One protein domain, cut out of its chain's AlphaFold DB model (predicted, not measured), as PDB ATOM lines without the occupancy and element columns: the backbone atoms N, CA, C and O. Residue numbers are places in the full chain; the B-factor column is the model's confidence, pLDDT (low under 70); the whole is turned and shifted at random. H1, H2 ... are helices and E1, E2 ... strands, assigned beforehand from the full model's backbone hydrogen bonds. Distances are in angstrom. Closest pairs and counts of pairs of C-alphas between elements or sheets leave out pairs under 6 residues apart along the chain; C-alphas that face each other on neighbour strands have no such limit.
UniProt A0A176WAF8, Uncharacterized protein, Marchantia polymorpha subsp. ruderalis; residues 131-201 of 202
ATOM      1  N   PRO A 131     107.257  79.119 100.049       85.06
ATOM      2  CA  PRO A 131     106.362  78.140 100.638       85.06
ATOM      3  C   PRO A 131     107.029  77.462 101.837       85.06
ATOM      4  O   PRO A 131     108.119  76.903 101.737       85.06
ATOM      5  N   MET A 132     106.334  77.410 102.970       81.88
ATOM      6  CA  MET A 132     106.863  76.819 104.207       81.88
ATOM      7  C   MET A 132     106.638  75.302 104.284       81.88
ATOM      8  O   MET A 132     107.105  74.620 105.210       81.88
ATOM      9  N   SER A 133     105.903  74.759 103.310       85.12
ATOM     10  CA  SER A 133     105.533  73.352 103.211       85.12
ATOM     11  C   SER A 133     105.466  72.877 101.761       85.12
ATOM     12  O   SER A 133     105.132  73.627 100.847       85.12
ATOM     13  N   TYR A 134     105.695  71.578 101.551       85.75
ATOM     14  CA  TYR A 134     105.564  70.941 100.237       85.75
ATOM     15  C   TYR A 134     104.182  71.171  99.610       85.75
ATOM     16  O   TYR A 134     104.070  71.402  98.408       85.75
ATOM     17  N   ARG A 135     103.119  71.121 100.426       86.62
ATOM     18  CA  ARG A 135     101.746  71.312  99.935       86.62
ATOM     19  C   ARG A 135     101.558  72.703  99.340       86.62
ATOM     20  O   ARG A 135     100.975  72.830  98.272       86.62
ATOM     21  N   GLU A 136     102.092  73.715 100.009       86.56
ATOM     22  CA  GLU A 136     102.057  75.104  99.559       86.56
ATOM     23  C   GLU A 136     102.875  75.287  98.272       86.56
ATOM     24  O   GLU A 136     102.366  75.825  97.293       86.56
ATOM     25  N   ALA A 137     104.075  74.697  98.203       86.69
ATOM     26  CA  ALA A 137     104.937  74.751  97.019       86.69
ATOM     27  C   ALA A 137     104.309  74.120  95.761       86.69
ATOM     28  O   ALA A 137     104.580  74.549  94.644       86.69
ATOM     29  N   VAL A 138     103.473  73.087  95.909       87.06
ATOM     30  CA  VAL A 138     102.800  72.430  94.769       87.06
ATOM     31  C   VAL A 138     101.541  73.180  94.321       87.06
ATOM     32  O   VAL A 138     101.133  73.046  93.162       87.06
ATOM     33  N   MET A 139     100.931  73.958  95.216       85.62
ATOM     34  CA  MET A 139      99.758  74.788  94.926       85.62
ATOM     35  C   MET A 139     100.120  76.202  94.457       85.62
ATOM     36  O   MET A 139      99.259  76.880  93.899       85.62
ATOM     37  N   SER A 140     101.369  76.635  94.643       84.25
ATOM     38  CA  SER A 140     101.833  77.964  94.245       84.25
ATOM     39  C   SER A 140     101.900  78.149  92.724       84.25
ATOM     40  O   SER A 140     101.904  77.188  91.940       84.25
ATOM     41  N   LYS A 141     101.977  79.417  92.296       84.56
ATOM     42  CA  LYS A 141     102.162  79.811  90.888       84.56
ATOM     43  C   LYS A 141     103.413  79.133  90.296       84.56
ATOM     44  O   LYS A 141     103.354  78.551  89.210       84.56
ATOM     45  N   ASP A 142     104.483  79.057  91.086       84.19
ATOM     46  CA  ASP A 142     105.793  78.524  90.694       84.19
ATOM     47  C   ASP A 142     105.967  77.015  90.904       84.19
ATOM     48  O   ASP A 142     107.088  76.499  90.886       84.19
ATOM     49  N   LYS A 143     104.875  76.248  91.042       87.44
ATOM     50  CA  LYS A 143     104.936  74.793  91.293       87.44
ATOM     51  C   LYS A 143     105.858  74.024  90.346       87.44
ATOM     52  O   LYS A 143     106.432  73.005  90.724       87.44
ATOM     53  N   LYS A 144     105.960  74.463  89.084       88.06
ATOM     54  CA  LYS A 144     106.810  73.817  88.073       88.06
ATOM     55  C   LYS A 144     108.288  74.014  88.404       88.06
ATOM     56  O   LYS A 144     109.048  73.055  88.318       88.06
ATOM     57  N   LEU A 145     108.664  75.222  88.821       87.50
ATOM     58  CA  LEU A 145     110.028  75.556  89.216       87.50
ATOM     59  C   LEU A 145     110.411  74.808  90.496       87.50
ATOM     60  O   LEU A 145     111.466  74.181  90.539       87.50
ATOM     61  N   TRP A 146     109.515  74.764  91.490       89.19
ATOM     62  CA  TRP A 146     109.739  74.004  92.724       89.19
ATOM     63  C   TRP A 146     109.914  72.505  92.469       89.19
ATOM     64  O   TRP A 146     110.847  71.901  92.992       89.19
ATOM     65  N   LYS A 147     109.070  71.899  91.623       88.19
ATOM     66  CA  LYS A 147     109.212  70.483  91.239       88.19
ATOM     67  C   LYS A 147     110.523  70.208  90.506       88.19
ATOM     68  O   LYS A 147     111.195  69.236  90.834       88.19
ATOM     69  N   CYS A 148     110.896  71.076  89.568       89.38
ATOM     70  CA  CYS A 148     112.159  70.965  88.843       89.38
ATOM     71  C   CYS A 148     113.358  71.023  89.805       89.38
ATOM     72  O   CYS A 148     114.238  70.169  89.753       89.38
ATOM     73  N   ALA A 149     113.352  71.961  90.758       88.88
ATOM     74  CA  ALA A 149     114.399  72.082  91.770       88.88
ATOM     75  C   ALA A 149     114.485  70.856  92.700       88.88
ATOM     76  O   ALA A 149     115.586  70.427  93.054       88.88
ATOM     77  N   MET A 150     113.346  70.273  93.096       89.50
ATOM     78  CA  MET A 150     113.319  69.026  93.875       89.50
ATOM     79  C   MET A 150     113.934  67.862  93.094       89.50
ATOM     80  O   MET A 150     114.727  67.102  93.648       89.50
ATOM     81  N   GLU A 151     113.579  67.722  91.818       89.38
ATOM     82  CA  GLU A 151     114.071  66.650  90.953       89.38
ATOM     83  C   GLU A 151     115.567  66.805  90.657       89.38
ATOM     84  O   GLU A 151     116.333  65.846  90.778       89.38
ATOM     85  N   GLU A 152     116.028  68.025  90.377       88.94
ATOM     86  CA  GLU A 152     117.455  68.327  90.243       88.94
ATOM     87  C   GLU A 152     118.211  67.946  91.523       88.94
ATOM     88  O   GLU A 152     119.280  67.332  91.473       88.94
ATOM     89  N   LYS A 153     117.634  68.250  92.691       87.50
ATOM     90  CA  LYS A 153     118.237  67.869  93.964       87.50
ATOM     91  C   LYS A 153     118.294  66.350  94.115       87.50
ATOM     92  O   LYS A 153     119.364  65.842  94.435       87.50
ATOM     93  N   MET A 154     117.204  65.636  93.846       87.69
ATOM     94  CA  MET A 154     117.148  64.176  93.962       87.69
ATOM     95  C   MET A 154     118.169  63.497  93.040       87.69
ATOM     96  O   MET A 154     119.018  62.740  93.503       87.69
ATOM     97  N   THR A 155     118.194  63.884  91.763       87.81
ATOM     98  CA  THR A 155     119.154  63.353  90.783       87.81
ATOM     99  C   THR A 155     120.606  63.682  91.140       87.81
ATOM    100  O   THR A 155     121.504  62.891  90.850       87.81
ATOM    101  N   SER A 156     120.871  64.823  91.790       86.06
ATOM    102  CA  SER A 156     122.215  65.150  92.289       86.06
ATOM    103  C   SER A 156     122.672  64.206  93.406       86.06
ATOM    104  O   SER A 156     123.840  63.818  93.434       86.06
ATOM    105  N   LEU A 157     121.761  63.792  94.295       85.31
ATOM    106  CA  LEU A 157     122.069  62.846  95.370       85.31
ATOM    107  C   LEU A 157     122.382  61.458  94.804       85.31
ATOM    108  O   LEU A 157     123.369  60.845  95.221       85.31
ATOM    109  N   ASP A 158     121.608  61.029  93.804       86.50
ATOM    110  CA  ASP A 158     121.810  59.759  93.102       86.50
ATOM    111  C   ASP A 158     123.153  59.734  92.360       86.50
ATOM    112  O   ASP A 158     123.931  58.789  92.500       86.50
ATOM    113  N   LYS A 159     123.478  60.807  91.619       88.69
ATOM    114  CA  LYS A 159     124.766  60.951  90.915       88.69
ATOM    115  C   LYS A 159     125.949  60.888  91.872       88.69
ATOM    116  O   LYS A 159     126.946  60.234  91.574       88.69
ATOM    117  N   ASN A 160     125.822  61.539  93.025       89.62
ATOM    118  CA  ASN A 160     126.867  61.561  94.040       89.62
ATOM    119  C   ASN A 160     126.929  60.260  94.856       89.62
ATOM    120  O   ASN A 160     127.831  60.128  95.679       89.62
ATOM    121  N   LYS A 161     125.990  59.315  94.661       84.81
ATOM    122  CA  LYS A 161     125.874  58.056  95.421       84.81
ATOM    123  C   LYS A 161     125.966  58.266  96.938       84.81
ATOM    124  O   LYS A 161     126.516  57.441  97.660       84.81
ATOM    125  N   THR A 162     125.459  59.401  97.414       81.56
ATOM    126  CA  THR A 162     125.579  59.818  98.825       81.56
ATOM    127  C   THR A 162     124.451  59.271  99.695       81.56
ATOM    128  O   THR A 162     124.518  59.378 100.914       81.56
ATOM    129  N   TRP A 163     123.425  58.675  99.082       78.56
ATOM    130  CA  TRP A 163     122.237  58.170  99.762       78.56
ATOM    131  C   TRP A 163     121.917  56.755  99.283       78.56
ATOM    132  O   TRP A 163     121.991  56.463  98.091       78.56
ATOM    133  N   VAL A 164     121.536  55.890 100.222       78.94
ATOM    134  CA  VAL A 164     121.000  54.549  99.962       78.94
ATOM    135  C   VAL A 164     119.639  54.469 100.638       78.94
ATOM    136  O   VAL A 164     119.499  54.856 101.798       78.94
ATOM    137  N   LEU A 165     118.628  53.995  99.910       81.56
ATOM    138  CA  LEU A 165     117.310  53.750 100.482       81.56
ATOM    139  C   LEU A 165     117.394  52.501 101.367       81.56
ATOM    140  O   LEU A 165     117.722  51.421 100.879       81.56
ATOM    141  N   VAL A 166     117.120  52.661 102.657       83.81
ATOM    142  CA  VAL A 166     117.096  51.568 103.635       83.81
ATOM    143  C   VAL A 166     115.706  51.517 104.253       83.81
ATOM    144  O   VAL A 166     115.102  52.559 104.521       83.81
ATOM    145  N   ASP A 167     115.197  50.308 104.471       84.25
ATOM    146  CA  ASP A 167     113.924  50.111 105.153       84.25
ATOM    147  C   ASP A 167     113.983  50.636 106.586       84.25
ATOM    148  O   ASP A 167     115.004  50.540 107.271       84.25
ATOM    149  N   LYS A 168     112.860  51.184 107.055       82.88
ATOM    150  CA  LYS A 168     112.771  51.738 108.404       82.88
ATOM    151  C   LYS A 168     113.082  50.641 109.444       82.88
ATOM    152  O   LYS A 168     112.313  49.678 109.532       82.88
ATOM    153  N   PRO A 169     114.139  50.786 110.268       85.88
ATOM    154  CA  PRO A 169     114.393  49.858 111.365       85.88
ATOM    155  C   PRO A 169     113.258  49.943 112.396       85.88
ATOM    156  O   PRO A 169     112.766  51.030 112.704       85.88
ATOM    157  N   LYS A 170     112.805  48.787 112.900       78.69
ATOM    158  CA  LYS A 170     111.568  48.682 113.698       78.69
ATOM    159  C   LYS A 170     111.658  49.344 115.081       78.69
ATOM    160  O   LYS A 170     110.633  49.819 115.555       78.69
ATOM    161  N   ASP A 171     112.863  49.469 115.644       83.69
ATOM    162  CA  ASP A 171     113.079  49.893 117.039       83.69
ATOM    163  C   ASP A 171     114.033  51.096 117.195       83.69
ATOM    164  O   ASP A 171     114.635  51.285 118.250       83.69
ATOM    165  N   GLN A 172     114.197  51.926 116.159       80.69
ATOM    166  CA  GLN A 172     115.092  53.088 116.213       80.69
ATOM    167  C   GLN A 172     114.350  54.403 115.951       80.69
ATOM    168  O   GLN A 172     113.451  54.478 115.109       80.69
ATOM    169  N   LEU A 173     114.767  55.454 116.662       79.38
ATOM    170  CA  LEU A 173     114.356  56.825 116.382       79.38
ATOM    171  C   LEU A 173     114.959  57.248 115.042       79.38
ATOM    172  O   LEU A 173     116.176  57.246 114.857       79.38
ATOM    173  N   VAL A 174     114.088  57.553 114.086       79.06
ATOM    174  CA  VAL A 174     114.487  58.000 112.752       79.06
ATOM    175  C   VAL A 174     114.522  59.517 112.762       79.06
ATOM    176  O   VAL A 174     113.535  60.147 113.133       79.06
ATOM    177  N   VAL A 175     115.631  60.091 112.306       81.19
ATOM    178  CA  VAL A 175     115.764  61.542 112.161       81.19
ATOM    179  C   VAL A 175     114.776  62.041 111.108       81.19
ATOM    180  O   VAL A 175     114.762  61.591 109.956       81.19
ATOM    181  N   GLY A 176     113.921  62.974 111.524       77.44
ATOM    182  CA  GLY A 176     112.955  63.614 110.649       77.44
ATOM    183  C   GLY A 176     113.656  64.434 109.572       77.44
ATOM    184  O   GLY A 176     114.655  65.105 109.818       77.44
ATOM    185  N   CYS A 177     113.113  64.388 108.361       78.25
ATOM    186  CA  CYS A 177     113.645  65.130 107.231       78.25
ATOM    187  C   CYS A 177     112.580  66.075 106.684       78.25
ATOM    188  O   CYS A 177     111.492  65.624 106.317       78.25
ATOM    189  N   LYS A 178     112.895  67.368 106.583       82.44
ATOM    190  CA  LYS A 178     111.966  68.381 106.062       82.44
ATOM    191  C   LYS A 178     112.536  69.093 104.840       82.44
ATOM    192  O   LYS A 178     113.708  69.468 104.823       82.44
ATOM    193  N   TRP A 179     111.677  69.313 103.844       83.00
ATOM    194  CA  TRP A 179     111.963  70.181 102.705       83.00
ATOM    195  C   TRP A 179     111.880  71.655 103.104       83.00
ATOM    196  O   TRP A 179     110.879  72.090 103.672       83.00
ATOM    197  N   VAL A 180     112.925  72.405 102.772       85.06
ATOM    198  CA  VAL A 180     113.013  73.859 102.932       85.06
ATOM    199  C   VAL A 180     113.155  74.476 101.548       85.06
ATOM    200  O   VAL A 180     114.066  74.093 100.811       85.06
ATOM    201  N   PHE A 181     112.256  75.391 101.200       84.69
ATOM    202  CA  PHE A 181     112.187  76.057  99.902       84.69
ATOM    203  C   PHE A 181     112.808  77.440 100.016       84.69
ATOM    204  O   PHE A 181     112.398  78.190 100.885       84.69
ATOM    205  N   ILE A 182     113.806  77.738  99.181       83.50
ATOM    206  CA  ILE A 182     114.507  79.027  99.192       83.50
ATOM    207  C   ILE A 182     114.669  79.521  97.752       83.50
ATOM    208  O   ILE A 182     115.206  78.801  96.895       83.50
ATOM    209  N   ARG A 183     114.236  80.754  97.489       80.50
ATOM    210  CA  ARG A 183     114.530  81.545  96.296       80.50
ATOM    211  C   ARG A 183     115.894  82.200  96.490       80.50
ATOM    212  O   ARG A 183     116.228  82.713  97.551       80.50
ATOM    213  N   LYS A 184     116.741  82.146  95.465       71.94
ATOM    214  CA  LYS A 184     118.015  82.870  95.474       71.94
ATOM    215  C   LYS A 184     117.952  84.013  94.483       71.94
ATOM    216  O   LYS A 184     118.094  83.787  93.284       71.94
ATOM    217  N   GLU A 185     117.793  85.217  95.007       66.19
ATOM    218  CA  GLU A 185     117.896  86.453  94.241       66.19
ATOM    219  C   GLU A 185     119.380  86.801  94.031       66.19
ATOM    220  O   GLU A 185     120.199  86.669  94.941       66.19
ATOM    221  N   GLY A 186     119.757  87.176  92.804       53.94
ATOM    222  CA  GLY A 186     121.107  87.675  92.495       53.94
ATOM    223  C   GLY A 186     122.060  86.730  91.748       53.94
ATOM    224  O   GLY A 186     123.198  87.114  91.489       53.94
ATOM    225  N   ILE A 187     121.635  85.532  91.330       52.41
ATOM    226  CA  ILE A 187     122.389  84.760  90.324       52.41
ATOM    227  C   ILE A 187     121.802  85.100  88.953       52.41
ATOM    228  O   ILE A 187     120.717  84.650  88.607       52.41
ATOM    229  N   VAL A 188     122.542  85.884  88.164       46.34
ATOM    230  CA  VAL A 188     122.163  86.392  86.822       46.34
ATOM    231  C   VAL A 188     121.878  85.268  85.802       46.34
ATOM    232  O   VAL A 188     121.413  85.515  84.694       46.34
ATOM    233  N   VAL A 189     122.090  84.005  86.176       39.06
ATOM    234  CA  VAL A 189     121.760  82.833  85.364       39.06
ATOM    235  C   VAL A 189     120.637  82.059  86.060       39.06
ATOM    236  O   VAL A 189     120.886  81.063  86.731       39.06
ATOM    237  N   PHE A 190     119.408  82.553  85.879       42.53
ATOM    238  CA  PHE A 190     118.143  82.039  86.418       42.53
ATOM    239  C   PHE A 190     118.000  82.123  87.945       42.53
ATOM    240  O   PHE A 190     118.852  81.652  88.695       42.53
ATOM    241  N   GLU A 191     116.862  82.657  88.403       45.91
ATOM    242  CA  GLU A 191     116.370  82.504  89.778       45.91
ATOM    243  C   GLU A 191     116.324  81.014  90.134       45.91
ATOM    244  O   GLU A 191     115.367  80.290  89.851       45.91
ATOM    245  N   LYS A 192     117.427  80.508  90.686       49.44
ATOM    246  CA  LYS A 192     117.578  79.083  90.936       49.44
ATOM    247  C   LYS A 192     117.031  78.781  92.314       49.44
ATOM    248  O   LYS A 192     117.708  78.966  93.328       49.44
ATOM    249  N   LEU A 193     115.803  78.287  92.320       54.44
ATOM    250  CA  LEU A 193     115.150  77.740  93.498       54.44
ATOM    251  C   LEU A 193     115.975  76.570  94.042       54.44
ATOM    252  O   LEU A 193     116.373  75.675  93.294       54.44
ATOM    253  N   ARG A 194     116.259  76.569  95.346       56.06
ATOM    254  CA  ARG A 194     116.915  75.438  96.014       56.06
ATOM    255  C   ARG A 194     115.992  74.852  97.060       56.06
ATOM    256  O   ARG A 194     115.414  75.569  97.868       56.06
ATOM    257  N   CYS A 195     115.926  73.526  97.063       56.03
ATOM    258  CA  CYS A 195     115.286  72.763  98.119       56.03
ATOM    259  C   CYS A 195     116.375  72.099  98.975       56.03
ATOM    260  O   CYS A 195     117.191  71.326  98.457       56.03
ATOM    261  N   LEU A 196     116.429  72.424 100.267       57.38
ATOM    262  CA  LEU A 196     117.318  71.771 101.231       57.38
ATOM    263  C   LEU A 196     116.533  70.771 102.077       57.38
ATOM    264  O   LEU A 196     115.358  70.972 102.373       57.38
ATOM    265  N   LYS A 197     117.210  69.692 102.464       48.81
ATOM    266  CA  LYS A 197     116.725  68.723 103.439       48.81
ATOM    267  C   LYS A 197     117.352  69.111 104.775       48.81
ATOM    268  O   LYS A 197     118.574  69.101 104.881       48.81
ATOM    269  N   SER A 198     116.538  69.529 105.737       46.34
ATOM    270  CA  SER A 198     116.999  69.718 107.116       46.34
ATOM    271  C   SER A 198     116.787  68.418 107.883       46.34
ATOM    272  O   SER A 198     115.707  67.826 107.805       46.34
ATOM    273  N   GLU A 199     117.835  67.965 108.563       44.06
ATOM    274  CA  GLU A 199     117.791  66.884 109.541       44.06
ATOM    275  C   GLU A 199     117.583  67.537 110.905       44.06
ATOM    276  O   GLU A 199     118.443  68.275 111.384       44.06
ATOM    277  N   ILE A 200     116.398  67.348 111.481       42.12
ATOM    278  CA  ILE A 200     116.098  67.809 112.837       42.12
ATOM    279  C   ILE A 200     116.402  66.622 113.743       42.12
ATOM    280  O   ILE A 200     115.658  65.640 113.742       42.12
ATOM    281  N   GLY A 201     117.546  66.681 114.424       40.81
ATOM    282  CA  GLY A 201     117.826  65.816 115.564       40.81
ATOM    283  C   GLY A 201     117.040  66.330 116.764       40.81
ATOM    284  O   GLY A 201     117.146  67.517 117.078       40.81
TER     285      GLY A 201
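This is residues 131 to 201 of the 202 residues of an uncharacterized protein of Marchantia polymorpha subsp. ruderalis (UniProt A0A176WAF8). A long two-stranded hairpin, E1 and E2, is crossed at one end by the helix H2, while the short helix H1 makes a corner with the beginning of H2 and sits near E1. From the far end of H2 a wide loop leads back to the beginning of E1, and its residues 164 to 172 stick out at one end of the long axis, with the turn between the strands at the other. The printed part has 71 residues with two named helices and two named strands, in the order H1, H2, E1, E2; the sheet E1 - E2 is antiparallel, and the class is mixed, helices and strands. The whole is loose, with a radius of gyration of the C-alphas of 14.4 A, and elongated, spanning 46 by 27 by 19 A.

E1, residues 176 to 182, and E2, residues 194 to 200, form an antiparallel hairpin, with 150 degrees between their directions. The C-alphas of residues 179 and 197 face each other at 5.0 A. N 180 and O 196 are within hydrogen-bond range at 2.9 A, as are N 198 and O 178 at 3.0 A. H2, residues 143 to 159, comes closest to E2 at the C-alphas of Ala 149 and Arg 194, 6.0 A apart. Its closest C-alphas to E1 are those of Trp 146 and Phe 181, 7.9 A apart. H1, residues 134 to 139, and H2 touch only at the corner by their link, H2 with residues 143 to 147 alone; the closest C-alphas, of Ala 137 and Lys 143, are 5.7 A apart. These helices run opposite ways at a steep tilt of 41 degrees. The closest C-alphas of H1 and E1 are those of Tyr 134 and Trp 179, 6.9 A apart, while H1 and E2 are apart. In H1 and H2 every O i to N i+4 pair is within hydrogen-bond range.

E1 is 19.3 A long from first to last C-alpha, beginning at C-alpha 176 (112.955, 63.614, 110.649). E2 is 18.5 A long and ends at C-alpha 200 (116.098, 67.809, 112.837). H2 is 24.2 A long, and H1, 8.8 A long, begins at C-alpha 134 (105.564, 70.941, 100.237).

The C-alphas farthest apart are those of Asp 171 and Val 188, at 48.2 A. The printed part, residues 131 to 201, has no cut. The link from H1 to H2 is tight; those from H2 to E1, 16 residues, and from E1 to E2, 11 residues, are long. Residues 155 to 162, of which 155 to 159 belong to H2, and residues 164 to 172 stand free. The mean pLDDT of the printed part is 76.1, and residues 185 to 201 are under 70.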